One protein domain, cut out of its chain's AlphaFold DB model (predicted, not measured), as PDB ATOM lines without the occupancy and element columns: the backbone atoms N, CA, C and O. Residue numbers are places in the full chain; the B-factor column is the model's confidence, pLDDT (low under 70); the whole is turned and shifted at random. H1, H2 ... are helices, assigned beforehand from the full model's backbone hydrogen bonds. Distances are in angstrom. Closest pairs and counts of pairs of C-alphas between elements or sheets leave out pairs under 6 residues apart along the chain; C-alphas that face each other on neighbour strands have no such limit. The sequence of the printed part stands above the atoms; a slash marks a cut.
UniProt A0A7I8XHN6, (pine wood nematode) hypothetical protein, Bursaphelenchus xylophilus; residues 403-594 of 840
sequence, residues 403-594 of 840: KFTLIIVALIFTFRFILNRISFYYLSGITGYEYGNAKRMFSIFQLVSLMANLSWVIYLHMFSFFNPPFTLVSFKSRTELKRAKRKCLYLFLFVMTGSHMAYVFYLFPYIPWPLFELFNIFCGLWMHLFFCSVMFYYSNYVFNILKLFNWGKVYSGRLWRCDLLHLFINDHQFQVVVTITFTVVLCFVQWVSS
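What this domain is: This is residues 403 to 594 of the 840 residues of the protein "(pine wood nematode) hypothetical protein" of Bursaphelenchus xylophilus (UniProt A0A7I8XHN6). Three long helices, H1, H2 and H3, run antiparallel with H2 between the other two, and the longest helix, H4, crosses H2 and H3. H7 crosses H4 and packs on it, while short H5 and H6 lie near the last residues of H4. The 192 printed residues hold seven named helices, H1 to H7 in order, and no named strand: all helix, mostly crossed. The whole is loose, with a radius of gyration of the C-alphas of 20.8 A, and spans 65 by 39 by 39 A.

How they stand to each other: H1, residues 403 to 427, and H2, residues 432 to 464, touch as a helical hairpin, closest at the C-alphas of Ser 423 and Phe 442, 6.4 A. H3, residues 478 to 507, with a kink of 32 degrees near residue 501, forms a helical hairpin with H2, closest at C-alphas 448 and 500, 5.5 A. H4, residues 513 to 546, touches H3 at a steep tilt of 60 degrees, closest at C-alphas 523 and 499, 4.3 A. Its residues 526 to 537 touch H2, closest at C-alphas 530 and 458, 5.6 A. H5, residues 550 to 559, is close to H4 but not clearly touching, with C-alphas 552 and 546 closest at 4.7 A. H6, residues 563 to 570, touches H4, closest at C-alphas 569 and 540, 6.4 A. H7, residues 572 to 594, touches H4, closest at C-alphas 583 and 528, 5.4 A. Every O i to N i+4 pair is within hydrogen-bond range in H4 to H7; 20 of 21 are in H1, 25 of 29 in H2, 22 of 26 in H3.

Where its parts are: H1 starts at C-alpha 403 (195.542, 214.529, 205.450). H2 measures 49.1 A, H4 49.6 A. H7 ends at C-alpha 594 (158.159, 204.515, 221.567).

The domain as a whole: The printed part has no cut; the link from H2 to H3 is long. Residues 403 to 416 are among those under pLDDT 70.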
ATOM      1  N   LYS A 403     194.622 215.675 205.267       39.72
ATOM      2  CA  LYS A 403     195.542 214.529 205.450       39.72
ATOM      3  C   LYS A 403     194.842 213.243 205.892       39.72
ATOM      4  O   LYS A 403     195.049 212.172 205.333       39.72
ATOM      5  N   PHE A 404     194.033 213.363 206.937       45.41
ATOM      6  CA  PHE A 404     193.420 212.224 207.615       45.41
ATOM      7  C   PHE A 404     192.134 211.783 206.908       45.41
ATOM      8  O   PHE A 404     191.855 210.593 206.788       45.41
ATOM      9  N   THR A 405     191.398 212.754 206.361       44.09
ATOM     10  CA  THR A 405     190.142 212.523 205.646       44.09
ATOM     11  C   THR A 405     190.367 211.702 204.373       44.09
ATOM     12  O   THR A 405     189.650 210.732 204.153       44.09
ATOM     13  N   LEU A 406     191.397 212.005 203.573       46.84
ATOM     14  CA  LEU A 406     191.676 211.262 202.334       46.84
ATOM     15  C   LEU A 406     192.142 209.816 202.582       46.84
ATOM     16  O   LEU A 406     191.712 208.916 201.861       46.84
ATOM     17  N   ILE A 407     192.962 209.570 203.614       53.53
ATOM     18  CA  ILE A 407     193.372 208.205 203.994       53.53
ATOM     19  C   ILE A 407     192.165 207.385 204.435       53.53
ATOM     20  O   ILE A 407     192.001 206.251 203.990       53.53
ATOM     21  N   ILE A 408     191.317 207.952 205.298       51.84
ATOM     22  CA  ILE A 408     190.116 207.261 205.766       51.84
ATOM     23  C   ILE A 408     189.212 206.938 204.584       51.84
ATOM     24  O   ILE A 408     188.823 205.787 204.425       51.84
ATOM     25  N   VAL A 409     188.948 207.908 203.706       52.97
ATOM     26  CA  VAL A 409     188.120 207.691 202.515       52.97
ATOM     27  C   VAL A 409     188.684 206.565 201.642       52.97
ATOM     28  O   VAL A 409     187.934 205.678 201.240       52.97
ATOM     29  N   ALA A 410     189.997 206.520 201.413       57.06
ATOM     30  CA  ALA A 410     190.622 205.426 200.671       57.06
ATOM     31  C   ALA A 410     190.447 204.061 201.372       57.06
ATOM     32  O   ALA A 410     190.028 203.097 200.730       57.06
ATOM     33  N   LEU A 411     190.688 203.985 202.687       58.50
ATOM     34  CA  LEU A 411     190.517 202.757 203.474       58.50
ATOM     35  C   LEU A 411     189.063 202.255 203.466       58.50
ATOM     36  O   LEU A 411     188.847 201.047 203.352       58.50
ATOM     37  N   ILE A 412     188.075 203.161 203.505       57.88
ATOM     38  CA  ILE A 412     186.642 202.841 203.369       57.88
ATOM     39  C   ILE A 412     186.384 202.097 202.067       57.88
ATOM     40  O   ILE A 412     185.795 201.013 202.059       57.88
ATOM     41  N   PHE A 413     186.811 202.696 200.956       60.44
ATOM     42  CA  PHE A 413     186.539 202.154 199.633       60.44
ATOM     43  C   PHE A 413     187.256 200.821 199.425       60.44
ATOM     44  O   PHE A 413     186.652 199.886 198.895       60.44
ATOM     45  N   THR A 414     188.496 200.687 199.904       67.81
ATOM     46  CA  THR A 414     189.243 199.425 199.840       67.81
ATOM     47  C   THR A 414     188.580 198.325 200.668       67.81
ATOM     48  O   THR A 414     188.365 197.229 200.152       67.81
ATOM     49  N   PHE A 415     188.200 198.597 201.919       68.50
ATOM     50  CA  PHE A 415     187.557 197.601 202.780       68.50
ATOM     51  C   PHE A 415     186.203 197.153 202.217       68.50
ATOM     52  O   PHE A 415     185.927 195.954 202.135       68.50
ATOM     53  N   ARG A 416     185.387 198.098 201.732       66.69
ATOM     54  CA  ARG A 416     184.102 197.784 201.090       66.69
ATOM     55  C   ARG A 416     184.285 196.966 199.811       66.69
ATOM     56  O   ARG A 416     183.528 196.027 199.576       66.69
ATOM     57  N   PHE A 417     185.296 197.283 199.001       72.00
ATOM     58  CA  PHE A 417     185.626 196.506 197.805       72.00
ATOM     59  C   PHE A 417     186.003 195.060 198.153       72.00
ATOM     60  O   PHE A 417     185.488 194.128 197.536       72.00
ATOM     61  N   ILE A 418     186.849 194.868 199.170       74.19
ATOM     62  CA  ILE A 418     187.250 193.540 199.649       74.19
ATOM     63  C   ILE A 418     186.030 192.759 200.151       74.19
ATOM     64  O   ILE A 418     185.809 191.635 199.700       74.19
ATOM     65  N   LEU A 419     185.195 193.361 201.007       75.56
ATOM     66  CA  LEU A 419     183.973 192.723 201.510       75.56
ATOM     67  C   LEU A 419     183.015 192.321 200.386       75.56
ATOM     68  O   LEU A 419     182.480 191.218 200.421       75.56
ATOM     69  N   ASN A 420     182.831 193.163 199.366       75.06
ATOM     70  CA  ASN A 420     181.991 192.833 198.213       75.06
ATOM     71  C   ASN A 420     182.528 191.629 197.431       75.06
ATOM     72  O   ASN A 420     181.751 190.786 196.985       75.06
ATOM     73  N   ARG A 421     183.854 191.524 197.267       79.62
ATOM     74  CA  ARG A 421     184.470 190.369 196.601       79.62
ATOM     75  C   ARG A 421     184.289 189.096 197.418       79.62
ATOM     76  O   ARG A 421     183.872 188.093 196.854       79.62
ATOM     77  N   ILE A 422     184.547 189.151 198.726       80.88
ATOM     78  CA  ILE A 422     184.339 188.015 199.635       80.88
ATOM     79  C   ILE A 422     182.871 187.578 199.612       80.88
ATOM     80  O   ILE A 422     182.591 186.398 199.430       80.88
ATOM     81  N   SER A 423     181.945 188.535 199.721       80.38
ATOM     82  CA  SER A 423     180.503 188.291 199.669       80.38
ATOM     83  C   SER A 423     180.094 187.585 198.378       80.38
ATOM     84  O   SER A 423     179.409 186.570 198.437       80.38
ATOM     85  N   PHE A 424     180.572 188.048 197.219       79.88
ATOM     86  CA  PHE A 424     180.273 187.416 195.932       79.88
ATOM     87  C   PHE A 424     180.730 185.948 195.870       79.88
ATOM     88  O   PHE A 424     179.961 185.092 195.442       79.88
ATOM     89  N   TYR A 425     181.953 185.650 196.322       82.25
ATOM     90  CA  TYR A 425     182.474 184.277 196.333       82.25
ATOM     91  C   TYR A 425     181.743 183.372 197.329       82.25
ATOM     92  O   TYR A 425     181.480 182.214 197.019       82.25
ATOM     93  N   TYR A 426     181.401 183.885 198.512       82.44
ATOM     94  CA  TYR A 426     180.683 183.105 199.519       82.44
ATOM     95  C   TYR A 426     179.252 182.782 199.070       82.44
ATOM     96  O   TYR A 426     178.780 181.661 199.223       82.44
ATOM     97  N   LEU A 427     178.574 183.755 198.456       82.19
ATOM     98  CA  LEU A 427     177.180 183.621 198.043       82.19
ATOM     99  C   LEU A 427     176.979 182.756 196.789       82.19
ATOM    100  O   LEU A 427     175.865 182.298 196.563       82.19
ATOM    101  N   SER A 428     178.013 182.504 195.974       80.69
ATOM    102  CA  SER A 428     177.860 181.766 194.705       80.69
ATOM    103  C   SER A 428     177.458 180.289 194.849       80.69
ATOM    104  O   SER A 428     177.105 179.671 193.851       80.69
ATOM    105  N   GLY A 429     177.513 179.729 196.062       78.81
ATOM    106  CA  GLY A 429     177.150 178.335 196.349       78.81
ATOM    107  C   GLY A 429     175.912 178.152 197.232       78.81
ATOM    108  O   GLY A 429     175.624 177.019 197.600       78.81
ATOM    109  N   ILE A 430     175.209 179.230 197.597       80.75
ATOM    110  CA  ILE A 430     174.088 179.199 198.549       80.75
ATOM    111  C   ILE A 430     172.795 179.560 197.812       80.75
ATOM    112  O   ILE A 430     172.787 180.479 196.991       80.75
ATOM    113  N   THR A 431     171.696 178.862 198.099       73.75
ATOM    114  CA  THR A 431     170.374 179.108 197.500       73.75
ATOM    115  C   THR A 431     169.290 179.222 198.577       73.75
ATOM    116  O   THR A 431     169.529 178.945 199.751       73.75
ATOM    117  N   GLY A 432     168.091 179.678 198.200       72.19
ATOM    118  CA  GLY A 432     166.952 179.756 199.118       72.19
ATOM    119  C   GLY A 432     167.130 180.785 200.242       72.19
ATOM    120  O   GLY A 432     167.760 181.826 200.058       72.19
ATOM    121  N   TYR A 433     166.551 180.513 201.413       72.81
ATOM    122  CA  TYR A 433     166.564 181.444 202.551       72.81
ATOM    123  C   TYR A 433     167.967 181.621 203.166       72.81
ATOM    124  O   TYR A 433     168.304 182.701 203.655       72.81
ATOM    125  N   GLU A 434     168.834 180.607 203.070       77.69
ATOM    126  CA  GLU A 434     170.233 180.688 203.510       77.69
ATOM    127  C   GLU A 434     171.015 181.762 202.739       77.69
ATOM    128  O   GLU A 434     171.842 182.472 203.318       77.69
ATOM    129  N   TYR A 435     170.711 181.943 201.448       78.25
ATOM    130  CA  TYR A 435     171.312 182.998 200.629       78.25
ATOM    131  C   TYR A 435     170.923 184.386 201.153       78.25
ATOM    132  O   TYR A 435     171.783 185.260 201.297       78.25
ATOM    133  N   GLY A 436     169.642 184.578 201.488       72.25
ATOM    134  CA  GLY A 436     169.133 185.807 202.099       72.25
ATOM    135  C   GLY A 436     169.828 186.119 203.427       72.25
ATOM    136  O   GLY A 436     170.373 187.216 203.595       72.25
ATOM    137  N   ASN A 437     169.917 185.126 204.320       76.75
ATOM    138  CA  ASN A 437     170.605 185.232 205.612       76.75
ATOM    139  C   ASN A 437     172.085 185.632 205.451       76.75
ATOM    140  O   ASN A 437     172.559 186.574 206.097       76.75
ATOM    141  N   ALA A 438     172.816 184.958 204.559       78.94
ATOM    142  CA  ALA A 438     174.221 185.253 204.293       78.94
ATOM    143  C   ALA A 438     174.409 186.660 203.697       78.94
ATOM    144  O   ALA A 438     175.291 187.415 204.115       78.94
ATOM    145  N   LYS A 439     173.552 187.060 202.752       78.19
ATOM    146  CA  LYS A 439     173.582 188.393 202.134       78.19
ATOM    147  C   LYS A 439     173.292 189.502 203.149       78.19
ATOM    148  O   LYS A 439     173.961 190.541 203.121       78.19
ATOM    149  N   ARG A 440     172.359 189.280 204.082       77.31
ATOM    150  CA  ARG A 440     172.103 190.189 205.210       77.31
ATOM    151  C   ARG A 440     173.335 190.323 206.097       77.31
ATOM    152  O   ARG A 440     173.724 191.445 206.401       77.31
ATOM    153  N   MET A 441     173.981 189.217 206.465       82.19
ATOM    154  CA  MET A 441     175.196 189.247 207.287       82.19
ATOM    155  C   MET A 441     176.280 190.142 206.662       82.19
ATOM    156  O   MET A 441     176.827 191.017 207.332       82.19
ATOM    157  N   PHE A 442     176.544 190.004 205.358       84.50
ATOM    158  CA  PHE A 442     177.469 190.907 204.661       84.50
ATOM    159  C   PHE A 442     176.983 192.359 204.638       84.50
ATOM    160  O   PHE A 442     177.796 193.272 204.780       84.50
ATOM    161  N   SER A 443     175.677 192.585 204.501       81.94
ATOM    162  CA  SER A 443     175.084 193.927 204.544       81.94
ATOM    163  C   SER A 443     175.245 194.581 205.923       81.94
ATOM    164  O   SER A 443     175.581 195.760 205.991       81.94
ATOM    165  N   ILE A 444     175.122 193.813 207.014       85.00
ATOM    166  CA  ILE A 444     175.403 194.267 208.386       85.00
ATOM    167  C   ILE A 444     176.870 194.687 208.511       85.00
ATOM    168  O   ILE A 444     177.148 195.792 208.968       85.00
ATOM    169  N   PHE A 445     177.822 193.875 208.040       85.25
ATOM    170  CA  PHE A 445     179.240 194.259 208.069       85.25
ATOM    171  C   PHE A 445     179.528 195.527 207.255       85.25
ATOM    172  O   PHE A 445     180.331 196.366 207.673       85.25
ATOM    173  N   GLN A 446     178.865 195.698 206.110       83.56
ATOM    174  CA  GLN A 446     178.974 196.917 205.307       83.56
ATOM    175  C   GLN A 446     178.396 198.136 206.030       83.56
ATOM    176  O   GLN A 446     179.026 199.194 206.014       83.56
ATOM    177  N   LEU A 447     177.237 197.992 206.674       85.31
ATOM    178  CA  LEU A 447     176.597 199.049 207.453       85.31
ATOM    179  C   LEU A 447     177.462 199.451 208.651       85.31
ATOM    180  O   LEU A 447     177.762 200.628 208.810       85.31
ATOM    181  N   VAL A 448     177.930 198.483 209.442       86.94
ATOM    182  CA  VAL A 448     178.801 198.717 210.604       86.94
ATOM    183  C   VAL A 448     180.093 199.413 210.187       86.94
ATOM    184  O   VAL A 448     180.524 200.370 210.828       86.94
ATOM    185  N   SER A 449     180.687 198.988 209.069       82.88
ATOM    186  CA  SER A 449     181.845 199.670 208.497       82.88
ATOM    187  C   SER A 449     181.509 201.109 208.105       82.88
ATOM    188  O   SER A 449     182.224 202.031 208.492       82.88
ATOM    189  N   LEU A 450     180.405 201.342 207.393       84.25
ATOM    190  CA  LEU A 450     179.966 202.691 207.037       84.25
ATOM    191  C   LEU A 450     179.760 203.563 208.284       84.25
ATOM    192  O   LEU A 450     180.287 204.672 208.336       84.25
ATOM    193  N   MET A 451     179.074 203.055 209.309       88.12
ATOM    194  CA  MET A 451     178.856 203.758 210.572       88.12
ATOM    195  C   MET A 451     180.170 204.095 211.276       88.12
ATOM    196  O   MET A 451     180.348 205.232 211.713       88.12
ATOM    197  N   ALA A 452     181.118 203.158 211.353       85.19
ATOM    198  CA  ALA A 452     182.434 203.395 211.950       85.19
ATOM    199  C   ALA A 452     183.166 204.559 211.278       85.19
ATOM    200  O   ALA A 452     183.771 205.398 211.942       85.19
ATOM    201  N   ASN A 453     183.024 204.669 209.964       79.19
ATOM    202  CA  ASN A 453     183.628 205.743 209.198       79.19
ATOM    203  C   ASN A 453     182.887 207.073 209.334       79.19
ATOM    204  O   ASN A 453     183.511 208.113 209.532       79.19
ATOM    205  N   LEU A 454     181.557 207.054 209.300       86.31
ATOM    206  CA  LEU A 454     180.728 208.239 209.525       86.31
ATOM    207  C   LEU A 454     180.858 208.777 210.960       86.31
ATOM    208  O   LEU A 454     180.755 209.984 211.179       86.31
ATOM    209  N   SER A 455     181.209 207.918 211.924       90.69
ATOM    210  CA  SER A 455     181.546 208.315 213.300       90.69
ATOM    211  C   SER A 455     182.731 209.280 213.355       90.69
ATOM    212  O   SER A 455     182.868 210.028 214.321       90.69
ATOM    213  N   TRP A 456     183.564 209.334 212.313       84.75
ATOM    214  CA  TRP A 456     184.627 210.326 212.208       84.75
ATOM    215  C   TRP A 456     184.093 211.760 212.115       84.75
ATOM    216  O   TRP A 456     184.673 212.671 212.700       84.75
ATOM    217  N   VAL A 457     182.960 211.974 211.439       87.31
ATOM    218  CA  VAL A 457     182.309 213.294 211.373       87.31
ATOM    219  C   VAL A 457     181.869 213.726 212.770       87.31
ATOM    220  O   VAL A 457     182.118 214.861 213.173       87.31
ATOM    221  N   ILE A 458     181.300 212.790 213.538       93.38
ATOM    222  CA  ILE A 458     180.940 213.015 214.940       93.38
ATOM    223  C   ILE A 458     182.195 213.336 215.755       93.38
ATOM    224  O   ILE A 458     182.198 214.305 216.503       93.38
ATOM    225  N   TYR A 459     183.278 212.569 215.591       92.31
ATOM    226  CA  TYR A 459     184.544 212.818 216.282       92.31
ATOM    227  C   TYR A 459     185.068 214.232 216.012       92.31
ATOM    228  O   TYR A 459     185.347 214.968 216.956       92.31
ATOM    229  N   LEU A 460     185.179 214.628 214.740       88.44
ATOM    230  CA  LEU A 460     185.676 215.947 214.348       88.44
ATOM    231  C   LEU A 460     184.834 217.067 214.960       88.44
ATOM    232  O   LEU A 460     185.391 218.025 215.498       88.44
ATOM    233  N   HIS A 461     183.509 216.920 214.916       91.31
ATOM    234  CA  HIS A 461     182.589 217.885 215.501       91.31
ATOM    235  C   HIS A 461     182.715 217.933 217.025       91.31
ATOM    236  O   HIS A 461     183.039 218.977 217.577       91.31
ATOM    237  N   MET A 462     182.577 216.802 217.719       91.88
ATOM    238  CA  MET A 462     182.651 216.727 219.184       91.88
ATOM    239  C   MET A 462     183.993 217.223 219.731       91.88
ATOM    240  O   MET A 462     184.034 217.942 220.727       91.88
ATOM    241  N   PHE A 463     185.107 216.883 219.077       91.06
ATOM    242  CA  PHE A 463     186.432 217.313 219.522       91.06
ATOM    243  C   PHE A 463     186.770 218.754 219.136       91.06
ATOM    244  O   PHE A 463     187.709 219.312 219.714       91.06
ATOM    245  N   SER A 464     185.982 219.389 218.259       88.50
ATOM    246  CA  SER A 464     186.086 220.828 218.004       88.50
ATOM    247  C   SER A 464     185.780 221.671 219.248       88.50
ATOM    248  O   SER A 464     186.312 222.769 219.371       88.50
ATOM    249  N   PHE A 465     185.067 221.117 220.241       87.62
ATOM    250  CA  PHE A 465     184.878 221.716 221.571       87.62
ATOM    251  C   PHE A 465     186.197 222.107 222.256       87.62
ATOM    252  O   PHE A 465     186.261 223.009 223.091       87.62
ATOM    253  N   PHE A 466     187.279 221.404 221.930       83.94
ATOM    254  CA  PHE A 466     188.588 221.663 222.507       83.94
ATOM    255  C   PHE A 466     189.496 222.514 221.609       83.94
ATOM    256  O   PHE A 466     190.704 222.586 221.878       83.94
ATOM    257  N   ASN A 467     188.952 223.105 220.545       81.50
ATOM    258  CA  ASN A 467     189.664 224.051 219.700       81.50
ATOM    259  C   ASN A 467     189.522 225.463 220.288       81.50
ATOM    260  O   ASN A 467     188.414 225.859 220.641       81.50
ATOM    261  N   PRO A 468     190.621 226.224 220.414       71.69
ATOM    262  CA  PRO A 468     190.542 227.623 220.811       71.69
ATOM    263  C   PRO A 468     189.941 228.487 219.682       71.69
ATOM    264  O   PRO A 468     190.095 228.128 218.509       71.69
ATOM    265  N   PRO A 469     189.336 229.646 220.003       72.19
ATOM    266  CA  PRO A 469     189.184 230.229 221.343       72.19
ATOM    267  C   PRO A 469     188.125 229.514 222.205       72.19
ATOM    268  O   PRO A 469     187.133 229.014 221.691       72.19
ATOM    269  N   PHE A 470     188.347 229.471 223.524       75.12
ATOM    270  CA  PHE A 470     187.394 228.898 224.483       75.12
ATOM    271  C   PHE A 470     186.423 229.971 224.971       75.12
ATOM    272  O   PHE A 470     186.860 231.020 225.444       75.12
ATOM    273  N   THR A 471     185.129 229.694 224.892       79.81
ATOM    274  CA  THR A 471     184.051 230.650 225.177       79.81
ATOM    275  C   THR A 471     183.170 230.198 226.336       79.81
ATOM    276  O   THR A 471     182.861 230.998 227.213       79.81
ATOM    277  N   LEU A 472     182.814 228.913 226.389       80.62
ATOM    278  CA  LEU A 472     181.981 228.322 227.438       80.62
ATOM    279  C   LEU A 472     182.816 227.695 228.555       80.62
ATOM    280  O   LEU A 472     182.540 227.895 229.734       80.62
ATOM    281  N   VAL A 473     183.832 226.910 228.188       82.69
ATOM    282  CA  VAL A 473     184.676 226.180 229.144       82.69
ATOM    283  C   VAL A 473     186.137 226.414 228.807       82.69
ATOM    284  O   VAL A 473     186.622 225.975 227.764       82.69
ATOM    285  N   SER A 474     186.851 227.073 229.718       80.25
ATOM    286  CA  SER A 474     188.297 227.271 229.637       80.25
ATOM    287  C   SER A 474     189.048 226.225 230.466       80.25
ATOM    288  O   SER A 474     188.540 225.702 231.457       80.25
ATOM    289  N   PHE A 475     190.276 225.911 230.056       80.19
ATOM    290  CA  PHE A 475     191.147 224.961 230.751       80.19
ATOM    291  C   PHE A 475     192.319 225.718 231.369       80.19
ATOM    292  O   PHE A 475     193.021 226.447 230.667       80.19
ATOM    293  N   LYS A 476     192.564 225.528 232.670       76.25
ATOM    294  CA  LYS A 476     193.604 226.255 233.418       76.25
ATOM    295  C   LYS A 476     195.011 225.760 233.081       76.25
ATOM    296  O   LYS A 476     195.983 226.483 233.268       76.25
ATOM    297  N   SER A 477     195.142 224.522 232.594       76.25
ATOM    298  CA  SER A 477     196.432 223.934 232.210       76.25
ATOM    299  C   SER A 477     196.329 222.953 231.035       76.25
ATOM    300  O   SER A 477     195.282 222.361 230.770       76.25
ATOM    301  N   ARG A 478     197.455 222.689 230.353       70.50
ATOM    302  CA  ARG A 478     197.519 221.641 229.312       70.50
ATOM    303  C   ARG A 478     197.238 220.250 229.850       70.50
ATOM    304  O   ARG A 478     196.702 219.416 229.126       70.50
ATOM    305  N   THR A 479     197.654 219.983 231.081       73.19
ATOM    306  CA  THR A 479     197.435 218.692 231.735       73.19
ATOM    307  C   THR A 479     195.944 218.459 231.930       73.19
ATOM    308  O   THR A 479     195.447 217.381 231.610       73.19
ATOM    309  N   GLU A 480     195.220 219.492 232.358       80.50
ATOM    310  CA  GLU A 480     193.764 219.476 232.475       80.50
ATOM    311  C   GLU A 480     193.088 219.266 231.113       80.50
ATOM    312  O   GLU A 480     192.306 218.328 230.969       80.50
ATOM    313  N   LEU A 481     193.474 220.035 230.086       77.50
ATOM    314  CA  LEU A 481     192.961 219.873 228.720       77.50
ATOM    315  C   LEU A 481     193.199 218.456 228.176       77.50
ATOM    316  O   LEU A 481     192.288 217.828 227.637       77.50
ATOM    317  N   LYS A 482     194.416 217.915 228.326       75.00
ATOM    318  CA  LYS A 482     194.754 216.548 227.892       75.00
ATOM    319  C   LYS A 482     193.950 215.501 228.659       75.00
ATOM    320  O   LYS A 482     193.515 214.517 228.061       75.00
ATOM    321  N   ARG A 483     193.749 215.692 229.967       78.38
ATOM    322  CA  ARG A 483     192.957 214.784 230.807       78.38
ATOM    323  C   ARG A 483     191.486 214.800 230.398       78.38
ATOM    324  O   ARG A 483     190.902 213.727 230.272       78.38
ATOM    325  N   ALA A 484     190.918 215.978 230.143       78.50
ATOM    326  CA  ALA A 484     189.551 216.138 229.656       78.50
ATOM    327  C   ALA A 484     189.373 215.486 228.276       78.50
ATOM    328  O   ALA A 484     188.548 214.586 228.139       78.50
ATOM    329  N   LYS A 485     190.236 215.822 227.301       83.56
ATOM    330  CA  LYS A 485     190.254 215.187 225.969       83.56
ATOM    331  C   LYS A 485     190.299 213.663 226.055       83.56
ATOM    332  O   LYS A 485     189.557 212.993 225.349       83.56
ATOM    333  N   ARG A 486     191.146 213.107 226.929       81.44
ATOM    334  CA  ARG A 486     191.287 211.652 227.098       81.44
ATOM    335  C   ARG A 486     190.026 211.003 227.669       81.44
ATOM    336  O   ARG A 486     189.602 209.976 227.155       81.44
ATOM    337  N   LYS A 487     189.418 211.592 228.704       81.81
ATOM    338  CA  LYS A 487     188.155 211.085 229.270       81.81
ATOM    339  C   LYS A 487     187.037 211.097 228.227       81.81
ATOM    340  O   LYS A 487     186.362 210.088 228.054       81.81
ATOM    341  N   CYS A 488     186.895 212.205 227.497       85.38
ATOM    342  CA  CYS A 488     185.920 212.322 226.416       85.38
ATOM    343  C   CYS A 488     186.201 211.334 225.279       85.38
ATOM    344  O   CYS A 488     185.261 210.781 224.729       85.38
ATOM    345  N   LEU A 489     187.472 211.052 224.967       86.75
ATOM    346  CA  LEU A 489     187.842 210.044 223.972       86.75
ATOM    347  C   LEU A 489     187.411 208.640 224.381       86.75
ATOM    348  O   LEU A 489     186.857 207.928 223.555       86.75
ATOM    349  N   TYR A 490     187.623 208.238 225.634       78.69
ATOM    350  CA  TYR A 490     187.179 206.919 226.090       78.69
ATOM    351  C   TYR A 490     185.659 206.787 226.085       78.69
ATOM    352  O   TYR A 490     185.150 205.774 225.614       78.69
ATOM    353  N   LEU A 491     184.938 207.818 226.536       88.25
ATOM    354  CA  LEU A 491     183.478 207.831 226.467       88.25
ATOM    355  C   LEU A 491     182.986 207.772 225.016       88.25
ATOM    356  O   LEU A 491     182.102 206.985 224.698       88.25
ATOM    357  N   PHE A 492     183.591 208.569 224.134       91.62
ATOM    358  CA  PHE A 492     183.284 208.568 222.710       91.62
ATOM    359  C   PHE A 492     183.495 207.181 222.102       91.62
ATOM    360  O   PHE A 492     182.579 206.642 221.493       91.62
ATOM    361  N   LEU A 493     184.667 206.571 222.304       87.00
ATOM    362  CA  LEU A 493     184.962 205.236 221.782       87.00
ATOM    363  C   LEU A 493     183.983 204.192 222.325       87.00
ATOM    364  O   LEU A 493     183.488 203.385 221.551       87.00
ATOM    365  N   PHE A 494     183.647 204.245 223.615       89.31
ATOM    366  CA  PHE A 494     182.676 203.335 224.220       89.31
ATOM    367  C   PHE A 494     181.288 203.438 223.568       89.31
ATOM    368  O   PHE A 494     180.737 202.421 223.149       89.31
ATOM    369  N   VAL A 495     180.754 204.657 223.411       90.62
ATOM    370  CA  VAL A 495     179.443 204.887 222.777       90.62
ATOM    371  C   VAL A 495     179.464 204.494 221.299       90.62
ATOM    372  O   VAL A 495     178.558 203.804 220.841       90.62
ATOM    373  N   MET A 496     180.504 204.882 220.551       93.38
ATOM    374  CA  MET A 496     180.615 204.552 219.126       93.38
ATOM    375  C   MET A 496     180.723 203.041 218.920       93.38
ATOM    376  O   MET A 496     179.946 202.478 218.156       93.38
ATOM    377  N   THR A 497     181.615 202.362 219.647       86.88
ATOM    378  CA  THR A 497     181.753 200.904 219.555       86.88
ATOM    379  C   THR A 497     180.456 200.202 219.936       86.88
ATOM    380  O   THR A 497     180.023 199.318 219.203       86.88
ATOM    381  N   GLY A 498     179.791 200.611 221.019       89.50
ATOM    382  CA  GLY A 498     178.512 200.016 221.396       89.50
ATOM    383  C   GLY A 498     177.413 200.245 220.346       89.50
ATOM    384  O   GLY A 498     176.706 199.303 220.000       89.50
ATOM    385  N   SER A 499     177.346 201.436 219.734       91.75
ATOM    386  CA  SER A 499     176.416 201.717 218.624       91.75
ATOM    387  C   SER A 499     176.658 200.828 217.397       91.75
ATOM    388  O   SER A 499     175.714 200.391 216.746       91.75
ATOM    389  N   HIS A 500     177.921 200.511 217.096       89.94
ATOM    390  CA  HIS A 500     178.295 199.632 215.984       89.94
ATOM    391  C   HIS A 500     177.990 198.166 216.286       89.94
ATOM    392  O   HIS A 500     177.587 197.420 215.396       89.94
ATOM    393  N   MET A 501     178.162 197.751 217.541       86.12
ATOM    394  CA  MET A 501     177.873 196.383 217.970       86.12
ATOM    395  C   MET A 501     176.372 196.070 217.996       86.12
ATOM    396  O   MET A 501     176.019 194.908 217.820       86.12
ATOM    397  N   ALA A 502     175.494 197.076 218.116       86.25
ATOM    398  CA  ALA A 502     174.038 196.891 218.099       86.25
ATOM    399  C   ALA A 502     173.545 196.086 216.879       86.25
ATOM    400  O   ALA A 502     172.729 195.182 217.017       86.25
ATOM    401  N   TYR A 503     174.102 196.337 215.690       82.19
ATOM    402  CA  TYR A 503     173.749 195.587 214.476       82.19
ATOM    403  C   TYR A 503     174.417 194.211 214.393       82.19
ATOM    404  O   TYR A 503     173.846 193.273 213.844       82.19
ATOM    405  N   VAL A 504     175.625 194.075 214.942       80.81
ATOM    406  CA  VAL A 504     176.358 192.798 214.991       80.81
ATOM    407  C   VAL A 504     175.633 191.796 215.887       80.81
ATOM    408  O   VAL A 504     175.646 190.597 215.625       80.81
ATOM    409  N   PHE A 505     174.958 192.291 216.915       78.12
ATOM    410  CA  PHE A 505     174.180 191.501 217.851       78.12
ATOM    411  C   PHE A 505     173.013 190.737 217.211       78.12
ATOM    412  O   PHE A 505     172.715 189.637 217.660       78.12
ATOM    413  N   TYR A 506     172.468 191.206 216.085       73.31
ATOM    414  CA  TYR A 506     171.484 190.450 215.293       73.31
ATOM    415  C   TYR A 506     172.046 189.166 214.648       73.31
ATOM    416  O   TYR A 506     171.293 188.384 214.072       73.31
ATOM    417  N   LEU A 507     173.365 188.936 214.712       72.62
ATOM    418  CA  LEU A 507     173.996 187.689 214.266       72.62
ATOM    419  C   LEU A 507     174.063 186.622 215.366       72.62
ATOM    420  O   LEU A 507     174.375 185.472 215.063       72.62
ATOM    421  N   PHE A 508     173.812 186.988 216.624       73.38
ATOM    422  CA  PHE A 508     173.953 186.082 217.757       73.38
ATOM    423  C   PHE A 508     172.584 185.780 218.375       73.38
ATOM    424  O   PHE A 508     171.863 186.708 218.733       73.38
ATOM    425  N   PRO A 509     172.234 184.497 218.562       59.56
ATOM    426  CA  PRO A 509     170.922 184.111 219.083       59.56
ATOM    427  C   PRO A 509     170.735 184.421 220.578       59.56
ATOM    428  O   PRO A 509     169.605 184.504 221.048       59.56
ATOM    429  N   TYR A 510     171.823 184.610 221.336       67.38
ATOM    430  CA  TYR A 510     171.769 184.803 222.787       67.38
ATOM    431  C   TYR A 510     172.614 185.997 223.219       67.38
ATOM    432  O   TYR A 510     173.841 185.913 223.298       67.38
ATOM    433  N   ILE A 511     171.948 187.109 223.528       69.62
ATOM    434  CA  ILE A 511     172.568 188.302 224.103       69.62
ATOM    435  C   ILE A 511     171.748 188.725 225.320       69.62
ATOM    436  O   ILE A 511     170.520 188.777 225.225       69.62
ATOM    437  N   PRO A 512     172.387 189.036 226.464       78.06
ATOM    438  CA  PRO A 512     171.673 189.551 227.623       78.06
ATOM    439  C   PRO A 512     170.880 190.808 227.258       78.06
ATOM    440  O   PRO A 512     171.460 191.793 226.799       78.06
ATOM    441  N   TRP A 513     169.569 190.785 227.502       76.81
ATOM    442  CA  TRP A 513     168.660 191.881 227.152       76.81
ATOM    443  C   TRP A 513     169.148 193.275 227.594       76.81
ATOM    444  O   TRP A 513     169.192 194.162 226.743       76.81
ATOM    445  N   PRO A 514     169.640 193.487 228.838       83.50
ATOM    446  CA  PRO A 514     170.098 194.817 229.254       83.50
ATOM    447  C   PRO A 514     171.260 195.355 228.411       83.50
ATOM    448  O   PRO A 514     171.384 196.560 228.204       83.50
ATOM    449  N   LEU A 515     172.127 194.463 227.920       83.88
ATOM    450  CA  LEU A 515     173.261 194.837 227.079       83.88
ATOM    451  C   LEU A 515     172.800 195.206 225.665       83.88
ATOM    452  O   LEU A 515     173.309 196.164 225.085       83.88
ATOM    453  N   PHE A 516     171.836 194.455 225.131       83.00
ATOM    454  CA  PHE A 516     171.258 194.712 223.818       83.00
ATOM    455  C   PHE A 516     170.527 196.063 223.785       83.00
ATOM    456  O   PHE A 516     170.814 196.892 222.919       83.00
ATOM    457  N   GLU A 517     169.681 196.339 224.780       86.06
ATOM    458  CA  GLU A 517     168.986 197.627 224.924       86.06
ATOM    459  C   GLU A 517     169.952 198.803 225.026       86.06
ATOM    460  O   GLU A 517     169.819 199.797 224.309       86.06
ATOM    461  N   LEU A 518     170.981 198.681 225.871       89.50
ATOM    462  CA  LEU A 518     171.985 199.728 226.031       89.50
ATOM    463  C   LEU A 518     172.653 200.084 224.693       89.50
ATOM    464  O   LEU A 518     172.855 201.261 224.387       89.50
ATOM    465  N   PHE A 519     172.987 199.082 223.878       91.00
ATOM    466  CA  PHE A 519     173.663 199.302 222.598       91.00
ATOM    467  C   PHE A 519     172.710 199.856 221.535       91.00
ATOM    468  O   PHE A 519     173.113 200.696 220.728       91.00
ATOM    469  N   ASN A 520     171.433 199.484 221.576       88.81
ATOM    470  CA  ASN A 520     170.395 200.091 220.747       88.81
ATOM    471  C   ASN A 520     170.124 201.554 221.109       88.81
ATOM    472  O   ASN A 520     169.975 202.392 220.215       88.81
ATOM    473  N   ILE A 521     170.173 201.907 222.395       91.19
ATOM    474  CA  ILE A 521     170.158 203.309 222.834       91.19
ATOM    475  C   ILE A 521     171.381 204.048 222.277       91.19
ATOM    476  O   ILE A 521     171.249 205.164 221.770       91.19
ATOM    477  N   PHE A 522     172.567 203.427 222.294       94.19
ATOM    478  CA  PHE A 522     173.757 204.009 221.666       94.19
ATOM    479  C   PHE A 522     173.608 204.178 220.150       94.19
ATOM    480  O   PHE A 522     174.102 205.166 219.613       94.19
ATOM    481  N   CYS A 523     172.901 203.278 219.461       91.81
ATOM    482  CA  CYS A 523     172.556 203.437 218.047       91.81
ATOM    483  C   CYS A 523     171.657 204.667 217.815       91.81
ATOM    484  O   CYS A 523     171.941 205.493 216.945       91.81
ATOM    485  N   GLY A 524     170.641 204.865 218.662       92.19
ATOM    486  CA  GLY A 524     169.812 206.073 218.647       92.19
ATOM    487  C   GLY A 524     170.612 207.358 218.898       92.19
ATOM    488  O   GLY A 524     170.459 208.337 218.163       92.19
ATOM    489  N   LEU A 525     171.526 207.351 219.879       94.56
ATOM    490  CA  LEU A 525     172.447 208.469 220.134       94.56
ATOM    491  C   LEU A 525     173.343 208.742 218.924       94.56
ATOM    492  O   LEU A 525     173.518 209.894 218.530       94.56
ATOM    493  N   TRP A 526     173.894 207.689 218.320       95.56
ATOM    494  CA  TRP A 526     174.743 207.788 217.140       95.56
ATOM    495  C   TRP A 526     174.017 208.475 215.983       95.56
ATOM    496  O   TRP A 526     174.579 209.387 215.374       95.56
ATOM    497  N   MET A 527     172.758 208.101 215.729       93.06
ATOM    498  CA  MET A 527     171.952 208.669 214.648       93.06
ATOM    499  C   MET A 527     171.793 210.188 214.805       93.06
ATOM    500  O   MET A 527     172.102 210.954 213.891       93.06
ATOM    501  N   HIS A 528     171.390 210.649 215.990       94.81
ATOM    502  CA  HIS A 528     171.219 212.078 216.260       94.81
ATOM    503  C   HIS A 528     172.540 212.838 216.242       94.81
ATOM    504  O   HIS A 528     172.622 213.893 215.606       94.81
ATOM    505  N   LEU A 529     173.586 212.292 216.875       95.81
ATOM    506  CA  LEU A 529     174.915 212.896 216.864       95.81
ATOM    507  C   LEU A 529     175.429 213.062 215.435       95.81
ATOM    508  O   LEU A 529     175.953 214.126 215.108       95.81
ATOM    509  N   PHE A 530     175.270 212.048 214.581       94.75
ATOM    510  CA  PHE A 530     175.719 212.088 213.195       94.75
ATOM    511  C   PHE A 530     175.040 213.211 212.410       94.75
ATOM    512  O   PHE A 530     175.728 214.105 211.913       94.75
ATOM    513  N   PHE A 531     173.709 213.213 212.339       92.12
ATOM    514  CA  PHE A 531     172.981 214.199 211.539       92.12
ATOM    515  C   PHE A 531     173.142 215.627 212.071       92.12
ATOM    516  O   PHE A 531     173.339 216.550 211.279       92.12
ATOM    517  N   CYS A 532     173.166 215.817 213.394       91.88
ATOM    518  CA  CYS A 532     173.458 217.128 213.978       91.88
ATOM    519  C   CYS A 532     174.886 217.591 213.650       91.88
ATOM    520  O   CYS A 532     175.095 218.751 213.297       91.88
ATOM    521  N   SER A 533     175.873 216.687 213.700       93.44
ATOM    522  CA  SER A 533     177.262 217.006 213.340       93.44
ATOM    523  C   SER A 533     177.393 217.380 211.863       93.44
ATOM    524  O   SER A 533     178.071 218.351 211.536       93.44
ATOM    525  N   VAL A 534     176.719 216.651 210.966       89.06
ATOM    526  CA  VAL A 534     176.682 216.963 209.528       89.06
ATOM    527  C   VAL A 534     176.060 218.335 209.287       89.06
ATOM    528  O   VAL A 534     176.615 219.121 208.519       89.06
ATOM    529  N   MET A 535     174.959 218.658 209.971       87.88
ATOM    530  CA  MET A 535     174.311 219.967 209.877       87.88
ATOM    531  C   MET A 535     175.271 221.103 210.253       87.88
ATOM    532  O   MET A 535     175.399 222.067 209.494       87.88
ATOM    533  N   PHE A 536     175.982 220.996 211.381       88.75
ATOM    534  CA  PHE A 536     176.955 222.015 211.792       88.75
ATOM    535  C   PHE A 536     178.165 222.077 210.863       88.75
ATOM    536  O   PHE A 536     178.594 223.169 210.493       88.75
ATOM    537  N   TYR A 537     178.684 220.931 210.422       83.12
ATOM    538  CA  TYR A 537     179.795 220.889 209.474       83.12
ATOM    539  C   TYR A 537     179.436 221.575 208.149       83.12
ATOM    540  O   TYR A 537     180.188 222.420 207.662       83.12
ATOM    541  N   TYR A 538     178.259 221.265 207.596       80.06
ATOM    542  CA  TYR A 538     177.748 221.887 206.378       80.06
ATOM    543  C   TYR A 538     177.503 223.385 206.568       80.06
ATOM    544  O   TYR A 538     177.935 224.183 205.738       80.06
ATOM    545  N   SER A 539     176.889 223.782 207.686       80.00
ATOM    546  CA  SER A 539     176.656 225.193 208.010       80.00
ATOM    547  C   SER A 539     177.977 225.964 208.055       80.00
ATOM    548  O   SER A 539     178.135 226.954 207.343       80.00
ATOM    549  N   ASN A 540     178.968 225.467 208.800       82.31
ATOM    550  CA  ASN A 540     180.296 226.075 208.893       82.31
ATOM    551  C   ASN A 540     180.961 226.190 207.511       82.31
ATOM    552  O   ASN A 540     181.533 227.229 207.177       82.31
ATOM    553  N   TYR A 541     180.857 225.148 206.683       78.69
ATOM    554  CA  TYR A 541     181.401 225.141 205.327       78.69
ATOM    555  C   TYR A 541     180.749 226.201 204.428       78.69
ATOM    556  O   TYR A 541     181.453 227.011 203.824       78.69
ATOM    557  N   VAL A 542     179.413 226.252 204.389       75.62
ATOM    558  CA  VAL A 542     178.660 227.243 203.609       75.62
ATOM    559  C   VAL A 542     178.991 228.660 204.073       75.62
ATOM    560  O   VAL A 542     179.301 229.515 203.245       75.62
ATOM    561  N   PHE A 543     179.012 228.919 205.383       78.12
ATOM    562  CA  PHE A 543     179.356 230.243 205.910       78.12
ATOM    563  C   PHE A 543     180.793 230.657 205.585       78.12
ATOM    564  O   PHE A 543     181.033 231.823 205.264       78.12
ATOM    565  N   ASN A 544     181.743 229.723 205.608       76.38
ATOM    566  CA  ASN A 544     183.119 230.003 205.204       76.38
ATOM    567  C   ASN A 544     183.225 230.342 203.709       76.38
ATOM    568  O   ASN A 544     183.961 231.263 203.361       76.38
ATOM    569  N   ILE A 545     182.449 229.686 202.840       72.75
ATOM    570  CA  ILE A 545     182.358 230.048 201.416       72.75
ATOM    571  C   ILE A 545     181.743 231.436 201.241       72.75
ATOM    572  O   ILE A 545     182.273 232.252 200.491       72.75
ATOM    573  N   LEU A 546     180.647 231.740 201.942       72.81
ATOM    574  CA  LEU A 546     179.991 233.046 201.845       72.81
ATOM    575  C   LEU A 546     180.951 234.188 202.213       72.81
ATOM    576  O   LEU A 546     180.947 235.224 201.551       72.81
ATOM    577  N   LYS A 547     181.835 233.987 203.201       73.44
ATOM    578  CA  LYS A 547     182.873 234.963 203.586       73.44
ATOM    579  C   LYS A 547     183.895 235.260 202.474       73.44
ATOM    580  O   LYS A 547     184.557 236.296 202.548       73.44
ATOM    581  N   LEU A 548     184.019 234.414 201.445       74.88
ATOM    582  CA  LEU A 548     184.896 234.668 200.292       74.88
ATOM    583  C   LEU A 548     184.351 235.772 199.373       74.88
ATOM    584  O   LEU A 548     185.123 236.411 198.664       74.88
ATOM    585  N   PHE A 549     183.043 236.043 199.409       80.25
ATOM    586  CA  PHE A 549     182.400 237.039 198.554       80.25
ATOM    587  C   PHE A 549     182.127 238.348 199.304       80.25
ATOM    588  O   PHE A 549     181.694 238.346 200.455       80.25
ATOM    589  N   ASN A 550     182.300 239.492 198.631       80.44
ATOM    590  CA  ASN A 550     182.069 240.812 199.239       80.44
ATOM    591  C   ASN A 550     180.630 240.998 199.746       80.44
ATOM    592  O   ASN A 550     180.427 241.483 200.858       80.44
ATOM    593  N   TRP A 551     179.626 240.560 198.980       79.31
ATOM    594  CA  TRP A 551     178.231 240.588 199.431       79.31
ATOM    595  C   TRP A 551     178.011 239.659 200.632       79.31
ATOM    596  O   TRP A 551     177.295 240.019 201.565       79.31
ATOM    597  N   GLY A 552     178.681 238.505 200.661       76.81
ATOM    598  CA  GLY A 552     178.606 237.569 201.774       76.81
ATOM    599  C   GLY A 552     179.187 238.153 203.061       76.81
ATOM    600  O   GLY A 552     178.563 238.011 204.108       76.81
ATOM    601  N   LYS A 553     180.288 238.917 202.999       76.56
ATOM    602  CA  LYS A 553     180.826 239.685 204.145       76.56
ATOM    603  C   LYS A 553     179.828 240.724 204.682       76.56
ATOM    604  O   LYS A 553     179.672 240.846 205.894       76.56
ATOM    605  N   VAL A 554     179.109 241.428 203.804       78.00
ATOM    606  CA  VAL A 554     178.084 242.421 204.197       78.00
ATOM    607  C   VAL A 554     176.878 241.757 204.867       78.00
ATOM    608  O   VAL A 554     176.432 242.205 205.923       78.00
ATOM    609  N   TYR A 555     176.347 240.685 204.273       70.88
ATOM    610  CA  TYR A 555     175.202 239.957 204.829       70.88
ATOM    611  C   TYR A 555     175.528 239.303 206.159       70.88
ATOM    612  O   TYR A 555     174.751 239.377 207.109       70.88
ATOM    613  N   SER A 556     176.702 238.700 206.237       70.69
ATOM    614  CA  SER A 556     177.149 238.066 207.455       70.69
ATOM    615  C   SER A 556     177.385 239.115 208.557       70.69
ATOM    616  O   SER A 556     176.873 238.943 209.661       70.69
ATOM    617  N   GLY A 557     177.945 240.290 208.225       69.88
ATOM    618  CA  GLY A 557     178.000 241.486 209.088       69.88
ATOM    619  C   GLY A 557     176.665 241.878 209.733       69.88
ATOM    620  O   GLY A 557     176.624 242.294 210.890       69.88
ATOM    621  N   ARG A 558     175.554 241.722 209.002       72.25
ATOM    622  CA  ARG A 558     174.198 241.974 209.519       72.25
ATOM    623  C   ARG A 558     173.687 240.837 210.404       72.25
ATOM    624  O   ARG A 558     173.063 241.117 211.423       72.25
ATOM    625  N   LEU A 559     173.967 239.585 210.037       67.88
ATOM    626  CA  LEU A 559     173.602 238.390 210.811       67.88
ATOM    627  C   LEU A 559     174.293 238.353 212.186       67.88
ATOM    628  O   LEU A 559     173.683 237.920 213.161       67.88
ATOM    629  N   TRP A 560     175.515 238.884 212.293       68.62
ATOM    630  CA  TRP A 560     176.277 238.967 213.549       68.62
ATOM    631  C   TRP A 560     175.754 239.977 214.574       68.62
ATOM    632  O   TRP A 560     176.291 240.048 215.671       68.62
ATOM    633  N   ARG A 561     174.678 240.713 214.270       77.50
ATOM    634  CA  ARG A 561     173.953 241.506 215.278       77.50
ATOM    635  C   ARG A 561     173.123 240.644 216.235       77.50
ATOM    636  O   ARG A 561     172.640 241.157 217.235       77.50
ATOM    637  N   CYS A 562     172.922 239.365 215.911       80.44
ATOM    638  CA  CYS A 562     172.281 238.394 216.787       80.44
ATOM    639  C   CYS A 562     173.350 237.512 217.442       80.44
ATOM    640  O   CYS A 562     173.906 236.624 216.791       80.44
ATOM    641  N   ASP A 563     173.609 237.730 218.734       81.19
ATOM    642  CA  ASP A 563     174.639 237.005 219.491       81.19
ATOM    643  C   ASP A 563     174.407 235.489 219.488       81.19
ATOM    644  O   ASP A 563     175.342 234.706 219.322       81.19
ATOM    645  N   LEU A 564     173.145 235.060 219.585       79.81
ATOM    646  CA  LEU A 564     172.788 233.643 219.538       79.81
ATOM    647  C   LEU A 564     173.161 233.011 218.192       79.81
ATOM    648  O   LEU A 564     173.711 231.912 218.153       79.81
ATOM    649  N   LEU A 565     172.888 233.708 217.089       77.81
ATOM    650  CA  LEU A 565     173.209 233.223 215.749       77.81
ATOM    651  C   LEU A 565     174.725 233.224 215.512       77.81
ATOM    652  O   LEU A 565     175.260 232.305 214.889       77.81
ATOM    653  N   HIS A 566     175.429 234.224 216.050       78.38
ATOM    654  CA  HIS A 566     176.886 234.277 216.028       78.38
ATOM    655  C   HIS A 566     177.504 233.054 216.711       78.38
ATOM    656  O   HIS A 566     178.332 232.383 216.085       78.38
ATOM    657  N   LEU A 567     177.063 232.745 217.937       81.25
ATOM    658  CA  LEU A 567     177.492 231.568 218.697       81.25
ATOM    659  C   LEU A 567     177.146 230.277 217.947       81.25
ATOM    660  O   LEU A 567     178.006 229.430 217.731       81.25
ATOM    661  N   PHE A 568     175.914 230.150 217.455       82.75
ATOM    662  CA  PHE A 568     175.467 228.957 216.734       82.75
ATOM    663  C   PHE A 568     176.306 228.657 215.478       82.75
ATOM    664  O   PHE A 568     176.511 227.494 215.138       82.75
ATOM    665  N   ILE A 569     176.828 229.683 214.798       80.06
ATOM    666  CA  ILE A 569     177.579 229.526 213.542       80.06
ATOM    667  C   ILE A 569     179.097 229.458 213.751       80.06
ATOM    668  O   ILE A 569     179.764 228.736 213.020       80.06
ATOM    669  N   ASN A 570     179.674 230.230 214.674       78.12
ATOM    670  CA  ASN A 570     181.136 230.389 214.744       78.12
ATOM    671  C   ASN A 570     181.758 229.795 216.014       78.12
ATOM    672  O   ASN A 570     182.978 229.669 216.076       78.12
ATOM    673  N   ASP A 571     180.954 229.423 217.012       87.06
ATOM    674  CA  ASP A 571     181.452 228.920 218.288       87.06
ATOM    675  C   ASP A 571     181.354 227.393 218.367       87.06
ATOM    676  O   ASP A 571     180.291 226.812 218.587       87.06
ATOM    677  N   HIS A 572     182.498 226.727 218.224       88.31
ATOM    678  CA  HIS A 572     182.576 225.271 218.274       88.31
ATOM    679  C   HIS A 572     182.153 224.675 219.628       88.31
ATOM    680  O   HIS A 572     181.564 223.592 219.653       88.31
ATOM    681  N   GLN A 573     182.403 225.355 220.756       88.94
ATOM    682  CA  GLN A 573     181.972 224.854 222.064       88.94
ATOM    683  C   GLN A 573     180.454 224.884 222.178       88.94
ATOM    684  O   GLN A 573     179.846 223.898 222.599       88.94
ATOM    685  N   PHE A 574     179.846 225.986 221.749       90.31
ATOM    686  CA  PHE A 574     178.401 226.137 221.733       90.31
ATOM    687  C   PHE A 574     177.737 225.118 220.804       90.31
ATOM    688  O   PHE A 574     176.808 224.429 221.221       90.31
ATOM    689  N   GLN A 575     178.259 224.932 219.587       92.56
ATOM    690  CA  GLN A 575     177.742 223.938 218.641       92.56
ATOM    691  C   GLN A 575     177.757 222.513 219.212       92.56
ATOM    692  O   GLN A 575     176.780 221.772 219.069       92.56
ATOM    693  N   VAL A 576     178.842 222.117 219.885       93.38
ATOM    694  CA  VAL A 576     178.946 220.791 220.513       93.38
ATOM    695  C   VAL A 576     177.980 220.649 221.688       93.38
ATOM    696  O   VAL A 576     177.293 219.632 221.780       93.38
ATOM    697  N   VAL A 577     177.857 221.665 222.552       92.19
ATOM    698  CA  VAL A 577     176.902 221.646 223.677       92.19
ATOM    699  C   VAL A 577     175.464 221.534 223.177       92.19
ATOM    700  O   VAL A 577     174.708 220.703 223.684       92.19
ATOM    701  N   VAL A 578     175.096 222.302 222.149       92.56
ATOM    702  CA  VAL A 578     173.782 222.205 221.499       92.56
ATOM    703  C   VAL A 578     173.569 220.806 220.927       92.56
ATOM    704  O   VAL A 578     172.526 220.208 221.164       92.56
ATOM    705  N   THR A 579     174.567 220.248 220.239       94.75
ATOM    706  CA  THR A 579     174.482 218.909 219.634       94.75
ATOM    707  C   THR A 579     174.234 217.818 220.675       94.75
ATOM    708  O   THR A 579     173.368 216.968 220.472       94.75
ATOM    709  N   ILE A 580     174.958 217.852 221.798       94.38
ATOM    710  CA  ILE A 580     174.798 216.881 222.890       94.38
ATOM    711  C   ILE A 580     173.432 217.062 223.553       94.38
ATOM    712  O   ILE A 580     172.699 216.091 223.712       94.38
ATOM    713  N   THR A 581     173.074 218.301 223.899       94.25
ATOM    714  CA  THR A 581     171.810 218.609 224.585       94.25
ATOM    715  C   THR A 581     170.618 218.183 223.737       94.25
ATOM    716  O   THR A 581     169.743 217.466 224.210       94.25
ATOM    717  N   PHE A 582     170.615 218.566 222.461       94.00
ATOM    718  CA  PHE A 582     169.556 218.224 221.520       94.00
ATOM    719  C   PHE A 582     169.454 216.712 221.306       94.00
ATOM    720  O   PHE A 582     168.359 216.163 221.373       94.00
ATOM    721  N   THR A 583     170.589 216.024 221.137       94.94
ATOM    722  CA  THR A 583     170.620 214.560 221.028       94.94
ATOM    723  C   THR A 583     170.003 213.885 222.253       94.94
ATOM    724  O   THR A 583     169.131 213.036 222.102       94.94
ATOM    725  N   VAL A 584     170.424 214.264 223.464       93.94
ATOM    726  CA  VAL A 584     169.923 213.650 224.705       93.94
ATOM    727  C   VAL A 584     168.424 213.891 224.868       93.94
ATOM    728  O   VAL A 584     167.689 212.954 225.174       93.94
ATOM    729  N   VAL A 585     167.961 215.123 224.625       95.00
ATOM    730  CA  VAL A 585     166.537 215.472 224.718       95.00
ATOM    731  C   VAL A 585     165.714 214.685 223.702       95.00
ATOM    732  O   VAL A 585     164.703 214.100 224.081       95.00
ATOM    733  N   LEU A 586     166.138 214.626 222.437       94.19
ATOM    734  CA  LEU A 586     165.404 213.887 221.410       94.19
ATOM    735  C   LEU A 586     165.360 212.389 221.696       94.19
ATOM    736  O   LEU A 586     164.275 211.814 221.661       94.19
ATOM    737  N   CYS A 587     166.495 211.776 222.043       93.88
ATOM    738  CA  CYS A 587     166.535 210.366 222.414       93.88
ATOM    739  C   CYS A 587     165.609 210.069 223.599       93.88
ATOM    740  O   CYS A 587     164.880 209.083 223.562       93.88
ATOM    741  N   PHE A 588     165.593 210.929 224.623       93.75
ATOM    742  CA  PHE A 588     164.708 210.760 225.774       93.75
ATOM    743  C   PHE A 588     163.228 210.885 225.395       93.75
ATOM    744  O   PHE A 588     162.432 210.016 225.748       93.75
ATOM    745  N   VAL A 589     162.857 211.931 224.647       94.06
ATOM    746  CA  VAL A 589     161.477 212.128 224.175       94.06
ATOM    747  C   VAL A 589     161.017 210.922 223.363       94.06
ATOM    748  O   VAL A 589     159.928 210.414 223.607       94.06
ATOM    749  N   GLN A 590     161.858 210.444 222.445       94.44
ATOM    750  CA  GLN A 590     161.529 209.333 221.559       94.44
ATOM    751  C   GLN A 590     161.458 207.985 222.265       94.44
ATOM    752  O   GLN A 590     160.641 207.152 221.883       94.44
ATOM    753  N   TRP A 591     162.300 207.769 223.275       92.75
ATOM    754  CA  TRP A 591     162.239 206.582 224.122       92.75
ATOM    755  C   TRP A 591     160.947 206.556 224.940       92.75
ATOM    756  O   TRP A 591     160.243 205.558 224.966       92.75
ATOM    757  N   VAL A 592     160.543 207.688 225.520       92.06
ATOM    758  CA  VAL A 592     159.274 207.778 226.263       92.06
ATOM    759  C   VAL A 592     158.047 207.638 225.352       92.06
ATOM    760  O   VAL A 592     156.981 207.231 225.820       92.06
ATOM    761  N   SER A 593     158.143 208.005 224.072       92.56
ATOM    762  CA  SER A 593     157.035 207.865 223.122       92.56
ATOM    763  C   SER A 593     156.999 206.544 222.361       92.56
ATOM    764  O   SER A 593     155.972 206.280 221.740       92.56
ATOM    765  N   SER A 594     158.051 205.720 222.402       90.62
ATOM    766  CA  SER A 594     158.159 204.515 221.567       90.62
ATOM    767  C   SER A 594     157.037 203.509 221.817       90.62
ATOM    768  O   SER A 594     156.511 202.934 220.866       90.62
TER     769      SER A 594